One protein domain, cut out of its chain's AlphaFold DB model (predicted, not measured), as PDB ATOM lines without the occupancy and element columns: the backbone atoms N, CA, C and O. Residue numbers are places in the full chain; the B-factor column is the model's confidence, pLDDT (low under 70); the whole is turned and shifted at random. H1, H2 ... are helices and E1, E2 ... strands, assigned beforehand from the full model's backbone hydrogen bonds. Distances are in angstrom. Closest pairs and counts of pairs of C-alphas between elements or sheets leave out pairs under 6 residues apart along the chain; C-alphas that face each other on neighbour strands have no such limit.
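Overview. This is residues 239 to 390 of the 392 residues of the protein "RRM_2 domain-containing protein" of Cephalotus follicularis (UniProt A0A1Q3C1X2). A strongly twisted sheet of six antiparallel strands has the helices H1 and H2 over one face and H3 over the other, in three layers, helices on both faces of a sheet. The short H4 lies away from the sheet, at one end of the long axis. The printed part has 152 residues with four named helices and six named strands, in the order E1 H1 E2 E3 H2 E4 H3 E5 E6 H4; the sheet's order is E4 E1 E3 E2 E5 E6. The class is mixed, helices and strands, with under half of the residues in named elements. The whole is compact, with a radius of gyration of the C-alphas of 16.2 A, yet elongated in outline, spanning 61 by 35 by 29 A.

Arrangement. E2, residues 279 to 283, and E3, residues 296 to 301, form a hairpin, with N 280 and O 300 2.9 A apart. E1, residues 239 to 242, is E3's other neighbour, with N 241 and O 297 2.9 A apart. E4, residues 330 to 333, is the edge strand beside E1, with N 240 and O 332 2.8 A apart. On E2's other side is E5, residues 359 to 365, with N 361 and O 280 2.9 A apart. E5 forms a hairpin with the edge strand E6, residues 373 to 376, with N 375 and O 360 2.8 A apart. H1, residues 250 to 268, is over E2 at a height of 7.7 A over the sheet; the closest C-alphas of the two are Arg 250 and Tyr 283, 7.8 A. H3, residues 339 to 347, is on the opposite face from H1, at a height of 9.5 A; C-alphas 339 and 281 are its closest to E2, 6.2 A. H2, residues 304 to 314, is on the sheet at a height of 8.5 A and runs along the strands; its closest C-alphas to E4 are His 311 and Ile 331, 6.0 A. H1 and H2 are close but not clearly touching, about perpendicular at 73 degrees, their closest C-alphas being His 260 and Leu 310, 7.4 A. E1, H1, E2 and E3, H2, E4 are split strand-helix-strand units, two strands running the same way with another strand between them; both crossovers are right-handed. Every O i to N i+4 pair is within hydrogen-bond range in H2 and H3, and 14 of 15 in H1; H4, residues 385 to 388, is too short for one.

Along the chain. E1 begins at C-alpha 239, (20.937, -38.497, -42.180). H1 measures 26.8 A, E3 16.5 A and H2 15.4 A. H4 ends at C-alpha 388, (13.553, -59.510, -15.378).

Size, cuts and confidence. The C-alphas of Gln 272 and Asn 390 are the two farthest apart, 62.4 A. The printed part has no cut; the links E2 to E3, H2 to E4 and H3 to E5 are long. The mean pLDDT of the printed part is 85.8, with residues 269 to 274, 316, 320 to 325 and 382 to 390 under 70.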
ATOM      1  N   VAL A 239      22.018 -39.320 -42.739       96.00
ATOM      2  CA  VAL A 239      20.937 -38.497 -42.180       96.00
ATOM      3  C   VAL A 239      20.326 -39.057 -40.908       96.00
ATOM      4  O   VAL A 239      20.267 -40.264 -40.671       96.00
ATOM      5  N   MET A 240      19.824 -38.132 -40.094       95.69
ATOM      6  CA  MET A 240      18.916 -38.390 -38.990       95.69
ATOM      7  C   MET A 240      17.475 -38.193 -39.479       95.69
ATOM      8  O   MET A 240      17.025 -37.063 -39.678       95.69
ATOM      9  N   ILE A 241      16.737 -39.294 -39.631       94.56
ATOM     10  CA  ILE A 241      15.290 -39.263 -39.869       94.56
ATOM     11  C   ILE A 241      14.602 -39.046 -38.522       94.56
ATOM     12  O   ILE A 241      14.896 -39.737 -37.546       94.56
ATOM     13  N   LYS A 242      13.690 -38.081 -38.448       92.25
ATOM     14  CA  LYS A 242      13.026 -37.632 -37.219       92.25
ATOM     15  C   LYS A 242      11.510 -37.785 -37.319       92.25
ATOM     16  O   LYS A 242      10.945 -38.029 -38.382       92.25
ATOM     17  N   ASN A 243      10.847 -37.631 -36.174       91.94
ATOM     18  CA  ASN A 243       9.392 -37.689 -36.020       91.94
ATOM     19  C   ASN A 243       8.766 -39.025 -36.475       91.94
ATOM     20  O   ASN A 243       7.611 -39.073 -36.895       91.94
ATOM     21  N   ILE A 244       9.497 -40.129 -36.319       91.38
ATOM     22  CA  ILE A 244       9.016 -41.484 -36.617       91.38
ATOM     23  C   ILE A 244       7.887 -41.861 -35.627       91.38
ATOM     24  O   ILE A 244       7.992 -41.540 -34.434       91.38
ATOM     25  N   PRO A 245       6.776 -42.501 -36.042       91.31
ATOM     26  CA  PRO A 245       5.742 -42.985 -35.127       91.31
ATOM     27  C   PRO A 245       6.295 -44.093 -34.227       91.31
ATOM     28  O   PRO A 245       6.892 -45.043 -34.719       91.31
ATOM     29  N   ASN A 246       6.055 -44.017 -32.914       91.25
ATOM     30  CA  ASN A 246       6.688 -44.880 -31.900       91.25
ATOM     31  C   ASN A 246       6.483 -46.401 -32.106       91.25
ATOM     32  O   ASN A 246       7.216 -47.195 -31.521       91.25
ATOM     33  N   LYS A 247       5.484 -46.797 -32.907       89.25
ATOM     34  CA  LYS A 247       5.156 -48.194 -33.235       89.25
ATOM     35  C   LYS A 247       5.898 -48.759 -34.454       89.25
ATOM     36  O   LYS A 247       5.818 -49.963 -34.654       89.25
ATOM     37  N   TYR A 248       6.600 -47.933 -35.241       90.00
ATOM     38  CA  TYR A 248       7.411 -48.421 -36.366       90.00
ATOM     39  C   TYR A 248       8.470 -49.413 -35.877       90.00
ATOM     40  O   TYR A 248       9.243 -49.081 -34.971       90.00
ATOM     41  N   SER A 249       8.533 -50.582 -36.511       91.88
ATOM     42  CA  SER A 249       9.672 -51.494 -36.401       91.88
ATOM     43  C   SER A 249      10.803 -51.087 -37.357       91.88
ATOM     44  O   SER A 249      10.639 -50.219 -38.222       91.88
ATOM     45  N   ARG A 250      11.971 -51.723 -37.209       93.12
ATOM     46  CA  ARG A 250      13.112 -51.550 -38.121       93.12
ATOM     47  C   ARG A 250      12.763 -52.035 -39.531       93.12
ATOM     48  O   ARG A 250      13.147 -51.408 -40.504       93.12
ATOM     49  N   GLU A 251      12.002 -53.114 -39.621       92.06
ATOM     50  CA  GLU A 251      11.585 -53.790 -40.849       92.06
ATOM     51  C   GLU A 251      10.586 -52.930 -41.640       92.06
ATOM     52  O   GLU A 251      10.758 -52.749 -42.839       92.06
ATOM     53  N   GLN A 252       9.627 -52.288 -40.963       91.94
ATOM     54  CA  GLN A 252       8.736 -51.297 -41.591       91.94
ATOM     55  C   GLN A 252       9.488 -50.045 -42.073       91.94
ATOM     56  O   GLN A 252       9.084 -49.403 -43.041       91.94
ATOM     57  N   LEU A 253      10.575 -49.665 -41.390       92.56
ATOM     58  CA  LEU A 253      11.422 -48.550 -41.814       92.56
ATOM     59  C   LEU A 253      12.330 -48.935 -42.995       92.56
ATOM     60  O   LEU A 253      12.569 -48.092 -43.853       92.56
ATOM     61  N   LEU A 254      12.775 -50.194 -43.079       93.12
ATOM     62  CA  LEU A 254      13.428 -50.738 -44.274       93.12
ATOM     63  C   LEU A 254      12.471 -50.740 -45.464       93.12
ATOM     64  O   LEU A 254      12.810 -50.163 -46.486       93.12
ATOM     65  N   GLU A 255      11.253 -51.265 -45.306       92.44
ATOM     66  CA  GLU A 255      10.232 -51.246 -46.361       92.44
ATOM     67  C   GLU A 255       9.920 -49.815 -46.841       92.44
ATOM     68  O   GLU A 255       9.769 -49.580 -48.038       92.44
ATOM     69  N   PHE A 256       9.869 -48.834 -45.935       92.00
ATOM     70  CA  PHE A 256       9.711 -47.422 -46.297       92.00
ATOM     71  C   PHE A 256      10.885 -46.877 -47.133       92.00
ATOM     72  O   PHE A 256      10.651 -46.166 -48.109       92.00
ATOM     73  N   LEU A 257      12.130 -47.209 -46.769       93.06
ATOM     74  CA  LEU A 257      13.334 -46.770 -47.485       93.06
ATOM     75  C   LEU A 257      13.492 -47.484 -48.833       93.06
ATOM     76  O   LEU A 257      13.742 -46.823 -49.836       93.06
ATOM     77  N   ASP A 258      13.277 -48.802 -48.873       93.31
ATOM     78  CA  ASP A 258      13.280 -49.607 -50.096       93.31
ATOM     79  C   ASP A 258      12.260 -49.042 -51.097       93.31
ATOM     80  O   ASP A 258      12.633 -48.688 -52.207       93.31
ATOM     81  N   ASN A 259      10.998 -48.849 -50.681       91.94
ATOM     82  CA  ASN A 259       9.921 -48.313 -51.531       91.94
ATOM     83  C   ASN A 259      10.123 -46.846 -51.970       91.94
ATOM     84  O   ASN A 259       9.359 -46.359 -52.811       91.94
ATOM     85  N   HIS A 260      11.075 -46.115 -51.385       91.31
ATOM     86  CA  HIS A 260      11.530 -44.824 -51.906       91.31
ATOM     87  C   HIS A 260      12.638 -45.031 -52.943       91.31
ATOM     88  O   HIS A 260      12.504 -44.535 -54.057       91.31
ATOM     89  N   CYS A 261      13.663 -45.824 -52.618       91.62
ATOM     90  CA  CYS A 261      14.774 -46.114 -53.525       91.62
ATOM     91  C   CYS A 261      14.285 -46.738 -54.842       91.62
ATOM     92  O   CYS A 261      14.684 -46.262 -55.899       91.62
ATOM     93  N   THR A 262      13.341 -47.693 -54.799       91.81
ATOM     94  CA  THR A 262      12.723 -48.267 -56.009       91.81
ATOM     95  C   THR A 262      12.172 -47.170 -56.922       91.81
ATOM     96  O   THR A 262      12.505 -47.151 -58.093       91.81
ATOM     97  N   LYS A 263      11.410 -46.203 -56.389       89.94
ATOM     98  CA  LYS A 263      10.784 -45.135 -57.195       89.94
ATOM     99  C   LYS A 263      11.799 -44.171 -57.788       89.94
ATOM    100  O   LYS A 263      11.709 -43.841 -58.962       89.94
ATOM    101  N   GLU A 264      12.770 -43.739 -56.987       89.25
ATOM    102  CA  GLU A 264      13.837 -42.861 -57.471       89.25
ATOM    103  C   GLU A 264      14.647 -43.539 -58.587       89.25
ATOM    104  O   GLU A 264      15.085 -42.860 -59.512       89.25
ATOM    105  N   ASN A 265      14.819 -44.865 -58.515       89.56
ATOM    106  CA  ASN A 265      15.540 -45.670 -59.501       89.56
ATOM    107  C   ASN A 265      14.682 -46.009 -60.740       89.56
ATOM    108  O   ASN A 265      15.200 -45.966 -61.855       89.56
ATOM    109  N   ASP A 266      13.378 -46.252 -60.567       86.81
ATOM    110  CA  ASP A 266      12.392 -46.384 -61.651       86.81
ATOM    111  C   ASP A 266      12.307 -45.087 -62.477       86.81
ATOM    112  O   ASP A 266      12.200 -45.135 -63.702       86.81
ATOM    113  N   GLU A 267      12.384 -43.920 -61.825       80.88
ATOM    114  CA  GLU A 267      12.440 -42.619 -62.499       80.88
ATOM    115  C   GLU A 267      13.781 -42.433 -63.235       80.88
ATOM    116  O   GLU A 267      13.768 -42.149 -64.435       80.88
ATOM    117  N   ILE A 268      14.922 -42.710 -62.578       77.38
ATOM    118  CA  ILE A 268      16.270 -42.657 -63.191       77.38
ATOM    119  C   ILE A 268      16.382 -43.543 -64.441       77.38
ATOM    120  O   ILE A 268      17.094 -43.172 -65.367       77.38
ATOM    121  N   ALA A 269      15.661 -44.665 -64.535       66.88
ATOM    122  CA  ALA A 269      15.684 -45.526 -65.724       66.88
ATOM    123  C   ALA A 269      15.239 -44.827 -67.034       66.88
ATOM    124  O   ALA A 269      15.460 -45.368 -68.119       66.88
ATOM    125  N   ASN A 270      14.635 -43.635 -66.946       62.97
ATOM    126  CA  ASN A 270      14.206 -42.818 -68.086       62.97
ATOM    127  C   ASN A 270      15.157 -41.641 -68.390       62.97
ATOM    128  O   ASN A 270      15.087 -41.084 -69.485       62.97
ATOM    129  N   ASP A 271      16.037 -41.275 -67.452       62.34
ATOM    130  CA  ASP A 271      16.923 -40.106 -67.522       62.34
ATOM    131  C   ASP A 271      18.406 -40.504 -67.606       62.34
ATOM    132  O   ASP A 271      18.837 -41.563 -67.157       62.34
ATOM    133  N   GLN A 272      19.239 -39.634 -68.182       55.69
ATOM    134  CA  GLN A 272      20.654 -39.947 -68.436       55.69
ATOM    135  C   GLN A 272      21.590 -39.727 -67.227       55.69
ATOM    136  O   GLN A 272      22.801 -39.911 -67.358       55.69
ATOM    137  N   GLU A 273      21.075 -39.336 -66.054       58.09
ATOM    138  CA  GLU A 273      21.893 -39.031 -64.871       58.09
ATOM    139  C   GLU A 273      21.945 -40.214 -63.879       58.09
ATOM    140  O   GLU A 273      21.132 -40.356 -62.968       58.09
ATOM    141  N   SER A 274      22.932 -41.091 -64.075       61.25
ATOM    142  CA  SER A 274      22.984 -42.462 -63.540       61.25
ATOM    143  C   SER A 274      23.384 -42.617 -62.055       61.25
ATOM    144  O   SER A 274      24.204 -43.477 -61.725       61.25
ATOM    145  N   ASN A 275      22.852 -41.799 -61.139       77.00
ATOM    146  CA  ASN A 275      23.120 -41.906 -59.692       77.00
ATOM    147  C   ASN A 275      22.033 -42.727 -58.972       77.00
ATOM    148  O   ASN A 275      21.092 -42.163 -58.409       77.00
ATOM    149  N   VAL A 276      22.186 -44.057 -58.977       86.81
ATOM    150  CA  VAL A 276      21.299 -45.004 -58.271       86.81
ATOM    151  C   VAL A 276      21.164 -44.620 -56.795       86.81
ATOM    152  O   VAL A 276      22.148 -44.474 -56.076       86.81
ATOM    153  N   SER A 277      19.927 -44.480 -56.328       91.25
ATOM    154  CA  SER A 277      19.619 -44.215 -54.926       91.25
ATOM    155  C   SER A 277      19.663 -45.517 -54.132       91.25
ATOM    156  O   SER A 277      18.801 -46.378 -54.310       91.25
ATOM    157  N   ALA A 278      20.668 -45.667 -53.267       93.81
ATOM    158  CA  ALA A 278      20.840 -46.846 -52.423       93.81
ATOM    159  C   ALA A 278      21.329 -46.500 -51.004       93.81
ATOM    160  O   ALA A 278      21.966 -45.469 -50.779       93.81
ATOM    161  N   PHE A 279      21.050 -47.379 -50.036       95.31
ATOM    162  CA  PHE A 279      21.429 -47.213 -48.629       95.31
ATOM    163  C   PHE A 279      22.086 -48.458 -48.029       95.31
ATOM    164  O   PHE A 279      21.772 -49.596 -48.377       95.31
ATOM    165  N   ASP A 280      23.035 -48.256 -47.117       95.69
ATOM    166  CA  ASP A 280      23.982 -49.302 -46.717       95.69
ATOM    167  C   ASP A 280      24.175 -49.451 -45.195       95.69
ATOM    168  O   ASP A 280      24.886 -50.363 -44.749       95.69
ATOM    169  N   PHE A 281      23.500 -48.608 -44.407       96.69
ATOM    170  CA  PHE A 281      23.422 -48.656 -42.947       96.69
ATOM    171  C   PHE A 281      22.068 -48.122 -42.452       96.69
ATOM    172  O   PHE A 281      21.610 -47.077 -42.913       96.69
ATOM    173  N   LEU A 282      21.464 -48.786 -41.459       96.50
ATOM    174  CA  LEU A 282      20.271 -48.322 -40.742       96.50
ATOM    175  C   LEU A 282      20.410 -48.558 -39.230       96.50
ATOM    176  O   LEU A 282      20.792 -49.639 -38.782       96.50
ATOM    177  N   TYR A 283      19.989 -47.585 -38.423       96.31
ATOM    178  CA  TYR A 283      19.791 -47.758 -36.984       96.31
ATOM    179  C   TYR A 283      18.511 -47.077 -36.495       96.31
ATOM    180  O   TYR A 283      18.373 -45.860 -36.601       96.31
ATOM    181  N   LEU A 284      17.613 -47.857 -35.887       95.75
ATOM    182  CA  LEU A 284      16.409 -47.384 -35.202       95.75
ATOM    183  C   LEU A 284      16.555 -47.598 -33.678       95.75
ATOM    184  O   LEU A 284      16.368 -48.717 -33.200       95.75
ATOM    185  N   PRO A 285      16.896 -46.560 -32.890       93.75
ATOM    186  CA  PRO A 285      16.976 -46.653 -31.435       93.75
ATOM    187  C   PRO A 285      15.637 -47.025 -30.785       93.75
ATOM    188  O   PRO A 285      14.717 -46.209 -30.685       93.75
ATOM    189  N   MET A 286      15.569 -48.245 -30.261       92.25
ATOM    190  CA  MET A 286      14.442 -48.725 -29.461       92.25
ATOM    191  C   MET A 286      14.596 -48.344 -27.983       92.25
ATOM    192  O   MET A 286      15.702 -48.115 -27.475       92.25
ATOM    193  N   ASP A 287      13.469 -48.244 -27.289       89.06
ATOM    194  CA  ASP A 287      13.372 -48.198 -25.837       89.06
ATOM    195  C   ASP A 287      13.145 -49.608 -25.270       89.06
ATOM    196  O   ASP A 287      12.317 -50.368 -25.768       89.06
ATOM    197  N   PHE A 288      13.902 -49.966 -24.233       83.81
ATOM    198  CA  PHE A 288      14.036 -51.354 -23.775       83.81
ATOM    199  C   PHE A 288      12.945 -51.789 -22.786       83.81
ATOM    200  O   PHE A 288      12.800 -52.985 -22.519       83.81
ATOM    201  N   ASP A 289      12.187 -50.834 -22.242       83.62
ATOM    202  CA  ASP A 289      11.102 -51.102 -21.300       83.62
ATOM    203  C   ASP A 289       9.720 -50.969 -21.946       83.62
ATOM    204  O   ASP A 289       8.851 -51.791 -21.660       83.62
ATOM    205  N   SER A 290       9.517 -50.014 -22.862       85.50
ATOM    206  CA  SER A 290       8.261 -49.900 -23.622       85.50
ATOM    207  C   SER A 290       8.230 -50.681 -24.943       85.50
ATOM    208  O   SER A 290       7.156 -50.838 -25.522       85.50
ATOM    209  N   GLY A 291       9.379 -51.143 -25.452       85.31
ATOM    210  CA  GLY A 291       9.480 -51.840 -26.741       85.31
ATOM    211  C   GLY A 291       9.181 -50.963 -27.966       85.31
ATOM    212  O   GLY A 291       9.039 -51.486 -29.069       85.31
ATOM    213  N   MET A 292       9.072 -49.643 -27.789       90.12
ATOM    214  CA  MET A 292       8.785 -48.661 -28.839       90.12
ATOM    215  C   MET A 292      10.058 -47.979 -29.352       90.12
ATOM    216  O   MET A 292      11.059 -47.905 -28.641       90.12
ATOM    217  N   ASN A 293      10.026 -47.413 -30.562       93.31
ATOM    218  CA  ASN A 293      11.136 -46.585 -31.040       93.31
ATOM    219  C   ASN A 293      11.142 -45.188 -30.393       93.31
ATOM    220  O   ASN A 293      10.110 -44.657 -29.969       93.31
ATOM    221  N   LYS A 294      12.324 -44.564 -30.351       91.69
ATOM    222  CA  LYS A 294      12.552 -43.234 -29.755       91.69
ATOM    223  C   LYS A 294      12.155 -42.061 -30.667       91.69
ATOM    224  O   LYS A 294      12.449 -40.912 -30.349       91.69
ATOM    225  N   GLY A 295      11.466 -42.327 -31.778       91.69
ATOM    226  CA  GLY A 295      10.954 -41.317 -32.708       91.69
ATOM    227  C   GLY A 295      11.975 -40.753 -33.700       91.69
ATOM    228  O   GLY A 295      11.674 -39.760 -34.360       91.69
ATOM    229  N   TYR A 296      13.156 -41.359 -33.812       94.75
ATOM    230  CA  TYR A 296      14.188 -41.009 -34.790       94.75
ATOM    231  C   TYR A 296      15.008 -42.244 -35.188       94.75
ATOM    232  O   TYR A 296      15.005 -43.235 -34.461       94.75
ATOM    233  N   ALA A 297      15.716 -42.165 -36.313       96.31
ATOM    234  CA  ALA A 297      16.631 -43.177 -36.834       96.31
ATOM    235  C   ALA A 297      17.841 -42.516 -37.515       96.31
ATOM    236  O   ALA A 297      17.804 -41.325 -37.822       96.31
ATOM    237  N   PHE A 298      18.890 -43.295 -37.776       96.94
ATOM    238  CA  PHE A 298      20.022 -42.903 -38.619       96.94
ATOM    239  C   PHE A 298      20.106 -43.817 -39.841       96.94
ATOM    240  O   PHE A 298      19.979 -45.034 -39.694       96.94
ATOM    241  N   VAL A 299      20.343 -43.239 -41.017       96.94
ATOM    242  CA  VAL A 299      20.497 -43.953 -42.296       96.94
ATOM    243  C   VAL A 299      21.736 -43.419 -43.006       96.94
ATOM    244  O   VAL A 299      21.932 -42.205 -43.007       96.94
ATOM    245  N   ASN A 300      22.547 -44.294 -43.606       97.06
ATOM    246  CA  ASN A 300      23.596 -43.891 -44.546       97.06
ATOM    247  C   ASN A 300      23.245 -44.337 -45.967       97.06
ATOM    248  O   ASN A 300      22.892 -45.499 -46.181       97.06
ATOM    249  N   PHE A 301      23.365 -43.408 -46.909       95.56
ATOM    250  CA  PHE A 301      23.220 -43.618 -48.345       95.56
ATOM    251  C   PHE A 301      24.586 -43.826 -49.006       95.56
ATOM    252  O   PHE A 301      25.622 -43.471 -48.439       95.56
ATOM    253  N   THR A 302      24.597 -44.404 -50.205       93.75
ATOM    254  CA  THR A 302      25.801 -44.459 -51.051       93.75
ATOM    255  C   THR A 302      26.160 -43.075 -51.590       93.75
ATOM    256  O   THR A 302      27.332 -42.705 -51.615       93.75
ATOM    257  N   ASP A 303      25.138 -42.292 -51.946       92.75
ATOM    258  CA  ASP A 303      25.256 -41.047 -52.699       92.75
ATOM    259  C   ASP A 303      24.550 -39.885 -51.975       92.75
ATOM    260  O   ASP A 303      23.386 -40.026 -51.586       92.75
ATOM    261  N   PRO A 304      25.167 -38.693 -51.866       92.94
ATOM    262  CA  PRO A 304      24.508 -37.527 -51.274       92.94
ATOM    263  C   PRO A 304      23.302 -37.038 -52.099       92.94
ATOM    264  O   PRO A 304      22.323 -36.542 -51.542       92.94
ATOM    265  N   LYS A 305      23.287 -37.264 -53.423       91.62
ATOM    266  CA  LYS A 305      22.105 -36.978 -54.261       91.62
ATOM    267  C   LYS A 305      20.869 -37.771 -53.815       91.62
ATOM    268  O   LYS A 305      19.765 -37.231 -53.834       91.62
ATOM    269  N   ALA A 306      21.045 -39.018 -53.365       91.81
ATOM    270  CA  ALA A 306      19.957 -39.845 -52.840       91.81
ATOM    271  C   ALA A 306      19.422 -39.300 -51.502       91.81
ATOM    272  O   ALA A 306      18.219 -39.320 -51.251       91.81
ATOM    273  N   VAL A 307      20.302 -38.723 -50.674       93.38
ATOM    274  CA  VAL A 307      19.916 -38.016 -49.444       93.38
ATOM    275  C   VAL A 307      19.036 -36.800 -49.751       93.38
ATOM    276  O   VAL A 307      18.028 -36.581 -49.073       93.38
ATOM    277  N   TRP A 308      19.382 -36.021 -50.779       92.25
ATOM    278  CA  TRP A 308      18.593 -34.858 -51.191       92.25
ATOM    279  C   TRP A 308      17.247 -35.247 -51.827       92.25
ATOM    280  O   TRP A 308      16.219 -34.666 -51.466       92.25
ATOM    281  N   LYS A 309      17.221 -36.286 -52.675       91.19
ATOM    282  CA  LYS A 309      15.989 -36.919 -53.190       91.19
ATOM    283  C   LYS A 309      15.050 -37.329 -52.046       91.19
ATOM    284  O   LYS A 309      13.907 -36.870 -51.995       91.19
ATOM    285  N   LEU A 310      15.553 -38.074 -51.054       91.50
ATOM    286  CA  LEU A 310      14.789 -38.456 -49.858       91.50
ATOM    287  C   LEU A 310      14.297 -37.236 -49.067       91.50
ATOM    288  O   LEU A 310      13.156 -37.229 -48.595       91.50
ATOM    289  N   HIS A 311      15.125 -36.197 -48.911       91.88
ATOM    290  CA  HIS A 311      14.710 -34.969 -48.237       91.88
ATOM    291  C   HIS A 311      13.488 -34.356 -48.934       91.88
ATOM    292  O   HIS A 311      12.462 -34.178 -48.280       91.88
ATOM    293  N   ILE A 312      13.551 -34.129 -50.253       90.19
ATOM    294  CA  ILE A 312      12.434 -33.588 -51.047       90.19
ATOM    295  C   ILE A 312      11.193 -34.486 -50.949       90.19
ATOM    296  O   ILE A 312      10.119 -33.999 -50.590       90.19
ATOM    297  N   ALA A 313      11.331 -35.790 -51.208       86.69
ATOM    298  CA  ALA A 313      10.214 -36.739 -51.238       86.69
ATOM    299  C   ALA A 313       9.475 -36.866 -49.889       86.69
ATOM    300  O   ALA A 313       8.286 -37.194 -49.850       86.69
ATOM    301  N   THR A 314      10.164 -36.592 -48.776       83.38
ATOM    302  CA  THR A 314       9.598 -36.683 -47.421       83.38
ATOM    303  C   THR A 314       9.123 -35.347 -46.841       83.38
ATOM    304  O   THR A 314       8.486 -35.354 -45.779       83.38
ATOM    305  N   LEU A 315       9.347 -34.209 -47.517       81.50
ATOM    306  CA  LEU A 315       8.914 -32.885 -47.049       81.50
ATOM    307  C   LEU A 315       7.407 -32.866 -46.744       81.50
ATOM    308  O   LEU A 315       6.556 -32.993 -47.619       81.50
ATOM    309  N   ASN A 316       7.075 -32.664 -45.466       66.94
ATOM    310  CA  ASN A 316       5.711 -32.677 -44.927       66.94
ATOM    311  C   ASN A 316       4.917 -33.990 -45.107       66.94
ATOM    312  O   ASN A 316       3.733 -34.014 -44.752       66.94
ATOM    313  N   GLN A 317       5.528 -35.076 -45.588       75.62
ATOM    314  CA  GLN A 317       4.845 -36.345 -45.845       75.62
ATOM    315  C   GLN A 317       4.335 -36.991 -44.540       75.62
ATOM    316  O   GLN A 317       4.994 -36.938 -43.496       75.62
ATOM    317  N   ALA A 318       3.146 -37.597 -44.595       76.06
ATOM    318  CA  ALA A 318       2.587 -38.403 -43.511       76.06
ATOM    319  C   ALA A 318       3.026 -39.871 -43.641       76.06
ATOM    320  O   ALA A 318       3.167 -40.388 -44.747       76.06
ATOM    321  N   TRP A 319       3.220 -40.553 -42.511       80.94
ATOM    322  CA  TRP A 319       3.729 -41.927 -42.489       80.94
ATOM    323  C   TRP A 319       2.679 -42.949 -42.976       80.94
ATOM    324  O   TRP A 319       1.626 -43.066 -42.340       80.94
ATOM    325  N   PRO A 320       2.950 -43.733 -44.042       68.38
ATOM    326  CA  PRO A 320       1.919 -44.480 -44.773       68.38
ATOM    327  C   PRO A 320       1.192 -45.541 -43.933       68.38
ATOM    328  O   PRO A 320      -0.024 -45.671 -44.030       68.38
ATOM    329  N   HIS A 321       1.896 -46.266 -43.059       63.41
ATOM    330  CA  HIS A 321       1.284 -47.326 -42.243       63.41
ATOM    331  C   HIS A 321       0.525 -46.810 -41.004       63.41
ATOM    332  O   HIS A 321      -0.098 -47.601 -40.296       63.41
ATOM    333  N   TYR A 322       0.562 -45.502 -40.710       64.62
ATOM    334  CA  TYR A 322      -0.052 -44.921 -39.510       64.62
ATOM    335  C   TYR A 322      -0.761 -43.590 -39.797       64.62
ATOM    336  O   TYR A 322      -0.464 -42.576 -39.168       64.62
ATOM    337  N   CYS A 323      -1.771 -43.606 -40.674       58.38
ATOM    338  CA  CYS A 323      -2.601 -42.439 -41.031       58.38
ATOM    339  C   CYS A 323      -3.262 -41.715 -39.834       58.38
ATOM    340  O   CYS A 323      -3.649 -40.557 -39.946       58.38
ATOM    341  N   GLN A 324      -3.384 -42.378 -38.677       61.44
ATOM    342  CA  GLN A 324      -3.855 -41.785 -37.416       61.44
ATOM    343  C   GLN A 324      -2.792 -40.922 -36.702       61.44
ATOM    344  O   GLN A 324      -3.078 -40.303 -35.678       61.44
ATOM    345  N   SER A 325      -1.545 -40.901 -37.182       66.88
ATOM    346  CA  SER A 325      -0.448 -40.150 -36.576       66.88
ATOM    347  C   SER A 325      -0.262 -38.800 -37.262       66.88
ATOM    348  O   SER A 325       0.150 -38.730 -38.413       66.88
ATOM    349  N   HIS A 326      -0.461 -37.707 -36.522       77.44
ATOM    350  CA  HIS A 326      -0.167 -36.348 -37.003       77.44
ATOM    351  C   HIS A 326       1.340 -36.042 -37.148       77.44
ATOM    352  O   HIS A 326       1.706 -34.903 -37.444       77.44
ATOM    353  N   LYS A 327       2.231 -37.018 -36.918       83.94
ATOM    354  CA  LYS A 327       3.666 -36.842 -37.160       83.94
ATOM    355  C   LYS A 327       3.930 -36.775 -38.667       83.94
ATOM    356  O   LYS A 327       3.500 -37.658 -39.406       83.94
ATOM    357  N   ARG A 328       4.681 -35.764 -39.101       84.94
ATOM    358  CA  ARG A 328       5.242 -35.662 -40.457       84.94
ATOM    359  C   ARG A 328       6.712 -36.057 -40.423       84.94
ATOM    360  O   ARG A 328       7.362 -35.802 -39.409       84.94
ATOM    361  N   CYS A 329       7.223 -36.657 -41.493       89.56
ATOM    362  CA  CYS A 329       8.655 -36.930 -41.607       89.56
ATOM    363  C   CYS A 329       9.464 -35.615 -41.593       89.56
ATOM    364  O   CYS A 329       8.982 -34.563 -42.012       89.56
ATOM    365  N   GLU A 330      10.681 -35.671 -41.059       90.94
ATOM    366  CA  GLU A 330      11.640 -34.565 -41.019       90.94
ATOM    367  C   GLU A 330      13.047 -35.164 -41.130       90.94
ATOM    368  O   GLU A 330      13.356 -36.122 -40.419       90.94
ATOM    369  N   ILE A 331      13.899 -34.615 -41.999       92.81
ATOM    370  CA  ILE A 331      15.241 -35.146 -42.269       92.81
ATOM    371  C   ILE A 331      16.286 -34.048 -42.077       92.81
ATOM    372  O   ILE A 331      16.117 -32.927 -42.553       92.81
ATOM    373  N   ALA A 332      17.364 -34.394 -41.374       93.25
ATOM    374  CA  ALA A 332      18.489 -33.522 -41.056       93.25
ATOM    375  C   ALA A 332      19.818 -34.266 -41.250       93.25
ATOM    376  O   ALA A 332      19.863 -35.485 -41.061       93.25
ATOM    377  N   SER A 333      20.900 -33.551 -41.561       94.56
ATOM    378  CA  SER A 333      22.239 -34.145 -41.643       94.56
ATOM    379  C   SER A 333      22.652 -34.744 -40.299       94.56
ATOM    380  O   SER A 333      22.448 -34.152 -39.233       94.56
ATOM    381  N   ALA A 334      23.234 -35.943 -40.323       93.88
ATOM    382  CA  ALA A 334      23.757 -36.565 -39.115       93.88
ATOM    383  C   ALA A 334      25.095 -35.932 -38.692       93.88
ATOM    384  O   ALA A 334      25.891 -35.479 -39.508       93.88
ATOM    385  N   ARG A 335      25.379 -35.941 -37.382       91.94
ATOM    386  CA  ARG A 335      26.670 -35.470 -36.841       91.94
ATOM    387  C   ARG A 335      27.828 -36.450 -37.104       91.94
ATOM    388  O   ARG A 335      28.987 -36.045 -37.068       91.94
ATOM    389  N   LEU A 336      27.525 -37.733 -37.287       93.50
ATOM    390  CA  LEU A 336      28.478 -38.740 -37.748       93.50
ATOM    391  C   LEU A 336      28.120 -39.046 -39.200       93.50
ATOM    392  O   LEU A 336      26.960 -39.353 -39.466       93.50
ATOM    393  N   GLN A 337      29.099 -38.924 -40.092       95.62
ATOM    394  CA  GLN A 337      28.956 -39.102 -41.534       95.62
ATOM    395  C   GLN A 337      29.729 -40.340 -41.995       95.62
ATOM    396  O   GLN A 337      30.819 -40.616 -41.487       95.62
ATOM    397  N   GLY A 338      29.162 -41.062 -42.961       94.44
ATOM    398  CA  GLY A 338      29.724 -42.269 -43.557       94.44
ATOM    399  C   GLY A 338      29.544 -43.543 -42.717       94.44
ATOM    400  O   GLY A 338      29.759 -43.576 -41.501       94.44
ATOM    401  N   LYS A 339      29.216 -44.647 -43.398       94.94
ATOM    402  CA  LYS A 339      29.064 -45.989 -42.808       94.94
ATOM    403  C   LYS A 339      30.236 -46.433 -41.940       94.94
ATOM    404  O   LYS A 339      29.999 -47.035 -40.897       94.94
ATOM    405  N   GLU A 340      31.479 -46.161 -42.333       94.88
ATOM    406  CA  GLU A 340      32.649 -46.628 -41.576       94.88
ATOM    407  C   GLU A 340      32.691 -46.052 -40.156       94.88
ATOM    408  O   GLU A 340      32.874 -46.804 -39.195       94.88
ATOM    409  N   GLU A 341      32.457 -44.744 -39.997       95.31
ATOM    410  CA  GLU A 341      32.467 -44.098 -38.681       95.31
ATOM    411  C   GLU A 341      31.242 -44.504 -37.849       95.31
ATOM    412  O   GLU A 341      31.368 -44.710 -36.642       95.31
ATOM    413  N   LEU A 342      30.079 -44.714 -38.482       95.25
ATOM    414  CA  LEU A 342      28.898 -45.284 -37.822       95.25
ATOM    415  C   LEU A 342      29.184 -46.698 -37.301       95.25
ATOM    416  O   LEU A 342      29.010 -46.968 -36.111       95.25
ATOM    417  N   VAL A 343      29.673 -47.600 -38.156       95.19
ATOM    418  CA  VAL A 343      30.011 -48.980 -37.778       95.19
ATOM    419  C   VAL A 343      31.046 -48.978 -36.654       95.19
ATOM    420  O   VAL A 343      30.848 -49.649 -35.644       95.19
ATOM    421  N   LYS A 344      32.105 -48.171 -36.768       95.62
ATOM    422  CA  LYS A 344      33.142 -47.979 -35.741       95.62
ATOM    423  C   LYS A 344      32.579 -47.458 -34.415       95.62
ATOM    424  O   LYS A 344      32.955 -47.979 -33.365       95.62
ATOM    425  N   HIS A 345      31.658 -46.494 -34.448       93.50
ATOM    426  CA  HIS A 345      30.979 -45.958 -33.264       93.50
ATOM    427  C   HIS A 345      30.133 -47.029 -32.558       93.50
ATOM    428  O   HIS A 345      30.249 -47.220 -31.346       93.50
ATOM    429  N   PHE A 346      29.320 -47.775 -33.312       94.00
ATOM    430  CA  PHE A 346      28.406 -48.770 -32.749       94.00
ATOM    431  C   PHE A 346      29.062 -50.122 -32.420       94.00
ATOM    432  O   PHE A 346      28.538 -50.850 -31.579       94.00
ATOM    433  N   LYS A 347      30.223 -50.457 -32.999       92.69
ATOM    434  CA  LYS A 347      30.935 -51.735 -32.776       92.69
ATOM    435  C   LYS A 347      31.279 -52.002 -31.306       92.69
ATOM    436  O   LYS A 347      31.288 -53.156 -30.890       92.69
ATOM    437  N   GLY A 348      31.535 -50.952 -30.520       89.25
ATOM    438  CA  GLY A 348      31.771 -51.046 -29.074       89.25
ATOM    439  C   GLY A 348      30.518 -50.900 -28.198       89.25
ATOM    440  O   GLY A 348      30.624 -50.987 -26.976       89.25
ATOM    441  N   MET A 349      29.344 -50.639 -28.783       92.06
ATOM    442  CA  MET A 349      28.104 -50.426 -28.034       92.06
ATOM    443  C   MET A 349      27.398 -51.744 -27.712       92.06
ATOM    444  O   MET A 349      27.464 -52.711 -28.470       92.06
ATOM    445  N   VAL A 350      26.719 -51.768 -26.563       90.12
ATOM    446  CA  VAL A 350      26.094 -52.967 -26.000       90.12
ATOM    447  C   VAL A 350      24.572 -52.891 -26.124       90.12
ATOM    448  O   VAL A 350      23.957 -51.940 -25.641       90.12
ATOM    449  N   PHE A 351      23.967 -53.913 -26.728       89.75
ATOM    450  CA  PHE A 351      22.541 -53.987 -27.052       89.75
ATOM    451  C   PHE A 351      21.845 -55.162 -26.333       89.75
ATOM    452  O   PHE A 351      22.495 -56.175 -26.055       89.75
ATOM    453  N   PRO A 352      20.534 -55.073 -26.017       87.56
ATOM    454  CA  PRO A 352      19.809 -56.180 -25.384       87.56
ATOM    455  C   PRO A 352      19.545 -57.384 -26.294       87.56
ATOM    456  O   PRO A 352      19.479 -58.509 -25.805       87.56
ATOM    457  N   CYS A 353      19.354 -57.150 -27.595       87.00
ATOM    458  CA  CYS A 353      19.032 -58.166 -28.596       87.00
ATOM    459  C   CYS A 353      19.322 -57.659 -30.021       87.00
ATOM    460  O   CYS A 353      19.401 -56.452 -30.259       87.00
ATOM    461  N   GLU A 354      19.411 -58.587 -30.974       88.56
ATOM    462  CA  GLU A 354      19.696 -58.333 -32.398       88.56
ATOM    463  C   GLU A 354      18.665 -57.440 -33.099       88.56
ATOM    464  O   GLU A 354      19.004 -56.670 -33.997       88.56
ATOM    465  N   ALA A 355      17.400 -57.487 -32.670       88.50
ATOM    466  CA  ALA A 355      16.344 -56.627 -33.205       88.50
ATOM    467  C   ALA A 355      16.595 -55.131 -32.930       88.50
ATOM    468  O   ALA A 355      16.082 -54.279 -33.651       88.50
ATOM    469  N   TYR A 356      17.380 -54.807 -31.895       90.75
ATOM    470  CA  TYR A 356      17.688 -53.433 -31.482       90.75
ATOM    471  C   TYR A 356      19.104 -52.990 -31.885       90.75
ATOM    472  O   TYR A 356      19.511 -51.878 -31.543       90.75
ATOM    473  N   GLN A 357      19.857 -53.837 -32.593       93.56
ATOM    474  CA  GLN A 357      21.161 -53.469 -33.139       93.56
ATOM    475  C   GLN A 357      21.016 -52.636 -34.424       93.56
ATOM    476  O   GLN A 357      20.101 -52.881 -35.220       93.56
ATOM    477  N   PRO A 358      21.941 -51.689 -34.671       95.44
ATOM    478  CA  PRO A 358      22.200 -51.173 -36.005       95.44
ATOM    479  C   PRO A 358      22.507 -52.306 -36.981       95.44
ATOM    480  O   PRO A 358      23.130 -53.304 -36.612       95.44
ATOM    481  N   VAL A 359      22.113 -52.116 -38.232       95.56
ATOM    482  CA  VAL A 359      22.322 -53.063 -39.324       95.56
ATOM    483  C   VAL A 359      23.090 -52.377 -40.448       95.56
ATOM    484  O   VAL A 359      22.839 -51.211 -40.752       95.56
ATOM    485  N   SER A 360      24.036 -53.082 -41.065       95.19
ATOM    486  CA  SER A 360      24.727 -52.605 -42.266       95.19
ATOM    487  C   SER A 360      24.711 -53.664 -43.363       95.19
ATOM    488  O   SER A 360      24.822 -54.860 -43.076       95.19
ATOM    489  N   PHE A 361      24.530 -53.219 -44.603       94.75
ATOM    490  CA  PHE A 361      24.234 -54.067 -45.758       94.75
ATOM    491  C   PHE A 361      25.442 -54.186 -46.691       94.75
ATOM    492  O   PHE A 361      26.223 -53.240 -46.821       94.75
ATOM    493  N   SER A 362      25.622 -55.347 -47.319       92.44
ATOM    494  CA  SER A 362      26.594 -55.540 -48.401       92.44
ATOM    495  C   SER A 362      26.053 -56.541 -49.441       92.44
ATOM    496  O   SER A 362      25.875 -57.714 -49.091       92.44
ATOM    497  N   PRO A 363      25.773 -56.134 -50.697       92.31
ATOM    498  CA  PRO A 363      25.834 -54.765 -51.231       92.31
ATOM    499  C   PRO A 363      24.813 -53.809 -50.572       92.31
ATOM    500  O   PRO A 363      24.084 -54.191 -49.654       92.31
ATOM    501  N   ALA A 364      24.805 -52.541 -50.993       92.75
ATOM    502  CA  ALA A 364      23.794 -51.567 -50.573       92.75
ATOM    503  C   ALA A 364      22.390 -51.956 -51.083       92.75
ATOM    504  O   ALA A 364      22.262 -52.683 -52.064       92.75
ATOM    505  N   ARG A 365      21.340 -51.470 -50.413       92.62
ATOM    506  CA  ARG A 365      19.936 -51.661 -50.801       92.62
ATOM    507  C   ARG A 365      19.479 -50.516 -51.695       92.62
ATOM    508  O   ARG A 365      19.425 -49.379 -51.244       92.62
ATOM    509  N   ASP A 366      19.118 -50.841 -52.923       90.88
ATOM    510  CA  ASP A 366      18.593 -49.963 -53.980       90.88
ATOM    511  C   ASP A 366      17.056 -50.044 -54.133       90.88
ATOM    512  O   ASP A 366      16.461 -49.356 -54.957       90.88
ATOM    513  N   GLY A 367      16.397 -50.905 -53.352       86.69
ATOM    514  CA  GLY A 367      14.962 -51.180 -53.465       86.69
ATOM    515  C   GLY A 367      14.585 -52.294 -54.456       86.69
ATOM    516  O   GLY A 367      13.398 -52.602 -54.563       86.69
ATOM    517  N   SER A 368      15.549 -52.959 -55.108       82.56
ATOM    518  CA  SER A 368      15.335 -54.143 -55.977       82.56
ATOM    519  C   SER A 368      14.715 -55.351 -55.257       82.56
ATOM    520  O   SER A 368      14.138 -56.235 -55.887       82.56
ATOM    521  N   LYS A 369      14.833 -55.382 -53.922       78.06
ATOM    522  CA  LYS A 369      14.504 -56.509 -53.025       78.06
ATOM    523  C   LYS A 369      15.411 -57.736 -53.202       78.06
ATOM    524  O   LYS A 369      15.073 -58.810 -52.704       78.06
ATOM    525  N   GLU A 370      16.582 -57.572 -53.820       82.62
ATOM    526  CA  GLU A 370      17.620 -58.606 -53.851       82.62
ATOM    527  C   GLU A 370      18.138 -58.995 -52.450       82.62
ATOM    528  O   GLU A 370      18.018 -58.264 -51.457       82.62
ATOM    529  N   LEU A 371      18.733 -60.191 -52.368       81.00
ATOM    530  CA  LEU A 371      19.264 -60.781 -51.137       81.00
ATOM    531  C   LEU A 371      20.616 -60.160 -50.741       81.00
ATOM    532  O   LEU A 371      21.675 -60.766 -50.894       81.00
ATOM    533  N   VAL A 372      20.576 -58.950 -50.181       89.00
ATOM    534  CA  VAL A 372      21.751 -58.315 -49.561       89.00
ATOM    535  C   VAL A 372      22.166 -59.021 -48.265       89.00
ATOM    536  O   VAL A 372      21.322 -59.439 -47.467       89.00
ATOM    537  N   ASN A 373      23.468 -59.074 -47.979       91.56
ATOM    538  CA  ASN A 373      23.950 -59.571 -46.690       91.56
ATOM    539  C   ASN A 373      23.714 -58.508 -45.610       91.56
ATOM    540  O   ASN A 373      24.318 -57.434 -45.650       91.56
ATOM    541  N   GLN A 374      22.863 -58.804 -44.627       93.19
ATOM    542  CA  GLN A 374      22.695 -57.971 -43.435       93.19
ATOM    543  C   GLN A 374      23.715 -58.362 -42.357       93.19
ATOM    544  O   GLN A 374      23.816 -59.524 -41.975       93.19
ATOM    545  N   SER A 375      24.416 -57.372 -41.803       93.94
ATOM    546  CA  SER A 375      25.319 -57.536 -40.660       93.94
ATOM    547  C   SER A 375      24.857 -56.685 -39.474       93.94
ATOM    548  O   SER A 375      24.666 -55.474 -39.604       93.94
ATOM    549  N   ASN A 376      24.664 -57.310 -38.310       94.50
ATOM    550  CA  ASN A 376      24.298 -56.610 -37.075       94.50
ATOM    551  C   ASN A 376      25.562 -56.022 -36.423       94.50
ATOM    552  O   ASN A 376      26.581 -56.704 -36.310       94.50
ATOM    553  N   VAL A 377      25.508 -54.766 -35.971       93.06
ATOM    554  CA  VAL A 377      26.674 -54.044 -35.434       93.06
ATOM    555  C   VAL A 377      26.583 -53.891 -33.914       93.06
ATOM    556  O   VAL A 377      25.533 -53.559 -33.362       93.06
ATOM    557  N   GLY A 378      27.702 -54.109 -33.222       91.56
ATOM    558  CA  GLY A 378      27.811 -54.000 -31.763       91.56
ATOM    559  C   GLY A 378      27.734 -55.342 -31.038       91.56
ATOM    560  O   GLY A 378      27.721 -56.405 -31.656       91.56
ATOM    561  N   VAL A 379      27.712 -55.288 -29.707       91.69
ATOM    562  CA  VAL A 379      27.810 -56.458 -28.822       91.69
ATOM    563  C   VAL A 379      26.462 -56.741 -28.159       91.69
ATOM    564  O   VAL A 379      25.868 -55.856 -27.546       91.69
ATOM    565  N   ILE A 380      25.987 -57.984 -28.217       89.88
ATOM    566  CA  ILE A 380      24.772 -58.407 -27.506       89.88
ATOM    567  C   ILE A 380      25.131 -58.716 -26.047       89.88
ATOM    568  O   ILE A 380      26.055 -59.484 -25.776       89.88
ATOM    569  N   LYS A 381      24.387 -58.163 -25.081       81.12
ATOM    570  CA  LYS A 381      24.521 -58.562 -23.671       81.12
ATOM    571  C   LYS A 381      23.687 -59.816 -23.409       81.12
ATOM    572  O   LYS A 381      22.460 -59.736 -23.361       81.12
ATOM    573  N   GLY A 382      24.355 -60.949 -23.193       58.19
ATOM    574  CA  GLY A 382      23.703 -62.229 -22.905       58.19
ATOM    575  C   GLY A 382      22.664 -62.151 -21.775       58.19
ATOM    576  O   GLY A 382      22.899 -61.531 -20.737       58.19
ATOM    577  N   ASN A 383      21.521 -62.807 -21.996       52.34
ATOM    578  CA  ASN A 383      20.431 -63.027 -21.039       52.34
ATOM    579  C   ASN A 383      19.839 -61.780 -20.350       52.34
ATOM    580  O   ASN A 383      19.586 -61.786 -19.144       52.34
ATOM    581  N   TRP A 384      19.480 -60.749 -21.125       52.31
ATOM    582  CA  TRP A 384      18.622 -59.652 -20.637       52.31
ATOM    583  C   TRP A 384      17.286 -60.138 -20.040       52.31
ATOM    584  O   TRP A 384      16.840 -59.605 -19.025       52.31
ATOM    585  N   GLN A 385      16.658 -61.165 -20.626       50.31
ATOM    586  CA  GLN A 385      15.379 -61.703 -20.136       50.31
ATOM    587  C   GLN A 385      15.497 -62.331 -18.736       50.31
ATOM    588  O   GLN A 385      14.652 -62.068 -17.881       50.31
ATOM    589  N   ALA A 386      16.586 -63.056 -18.451       43.41
ATOM    590  CA  ALA A 386      16.827 -63.671 -17.140       43.41
ATOM    591  C   ALA A 386      17.107 -62.652 -16.014       43.41
ATOM    592  O   ALA A 386      17.178 -63.025 -14.845       43.41
ATOM    593  N   GLN A 387      17.273 -61.362 -16.337       43.78
ATOM    594  CA  GLN A 387      17.367 -60.301 -15.328       43.78
ATOM    595  C   GLN A 387      15.984 -59.762 -14.909       43.78
ATOM    596  O   GLN A 387      15.870 -59.220 -13.813       43.78
ATOM    597  N   LYS A 388      14.929 -59.930 -15.727       47.22
ATOM    598  CA  LYS A 388      13.553 -59.510 -15.378       47.22
ATOM    599  C   LYS A 388      12.770 -60.578 -14.590       47.22
ATOM    600  O   LYS A 388      11.835 -60.223 -13.884       47.22
ATOM    601  N   SER A 389      13.180 -61.850 -14.627       43.31
ATOM    602  CA  SER A 389      12.553 -62.950 -13.863       43.31
ATOM    603  C   SER A 389      12.873 -62.970 -12.363       43.31
ATOM    604  O   SER A 389      12.204 -63.675 -11.617       43.31
ATOM    605  N   ASN A 390      13.882 -62.220 -11.907       41.97
ATOM    606  CA  ASN A 390      14.382 -62.276 -10.523       41.97
ATOM    607  C   ASN A 390      13.860 -61.120  -9.638       41.97
ATOM    608  O   ASN A 390      14.419 -60.848  -8.576       41.97
TER     609      ASN A 390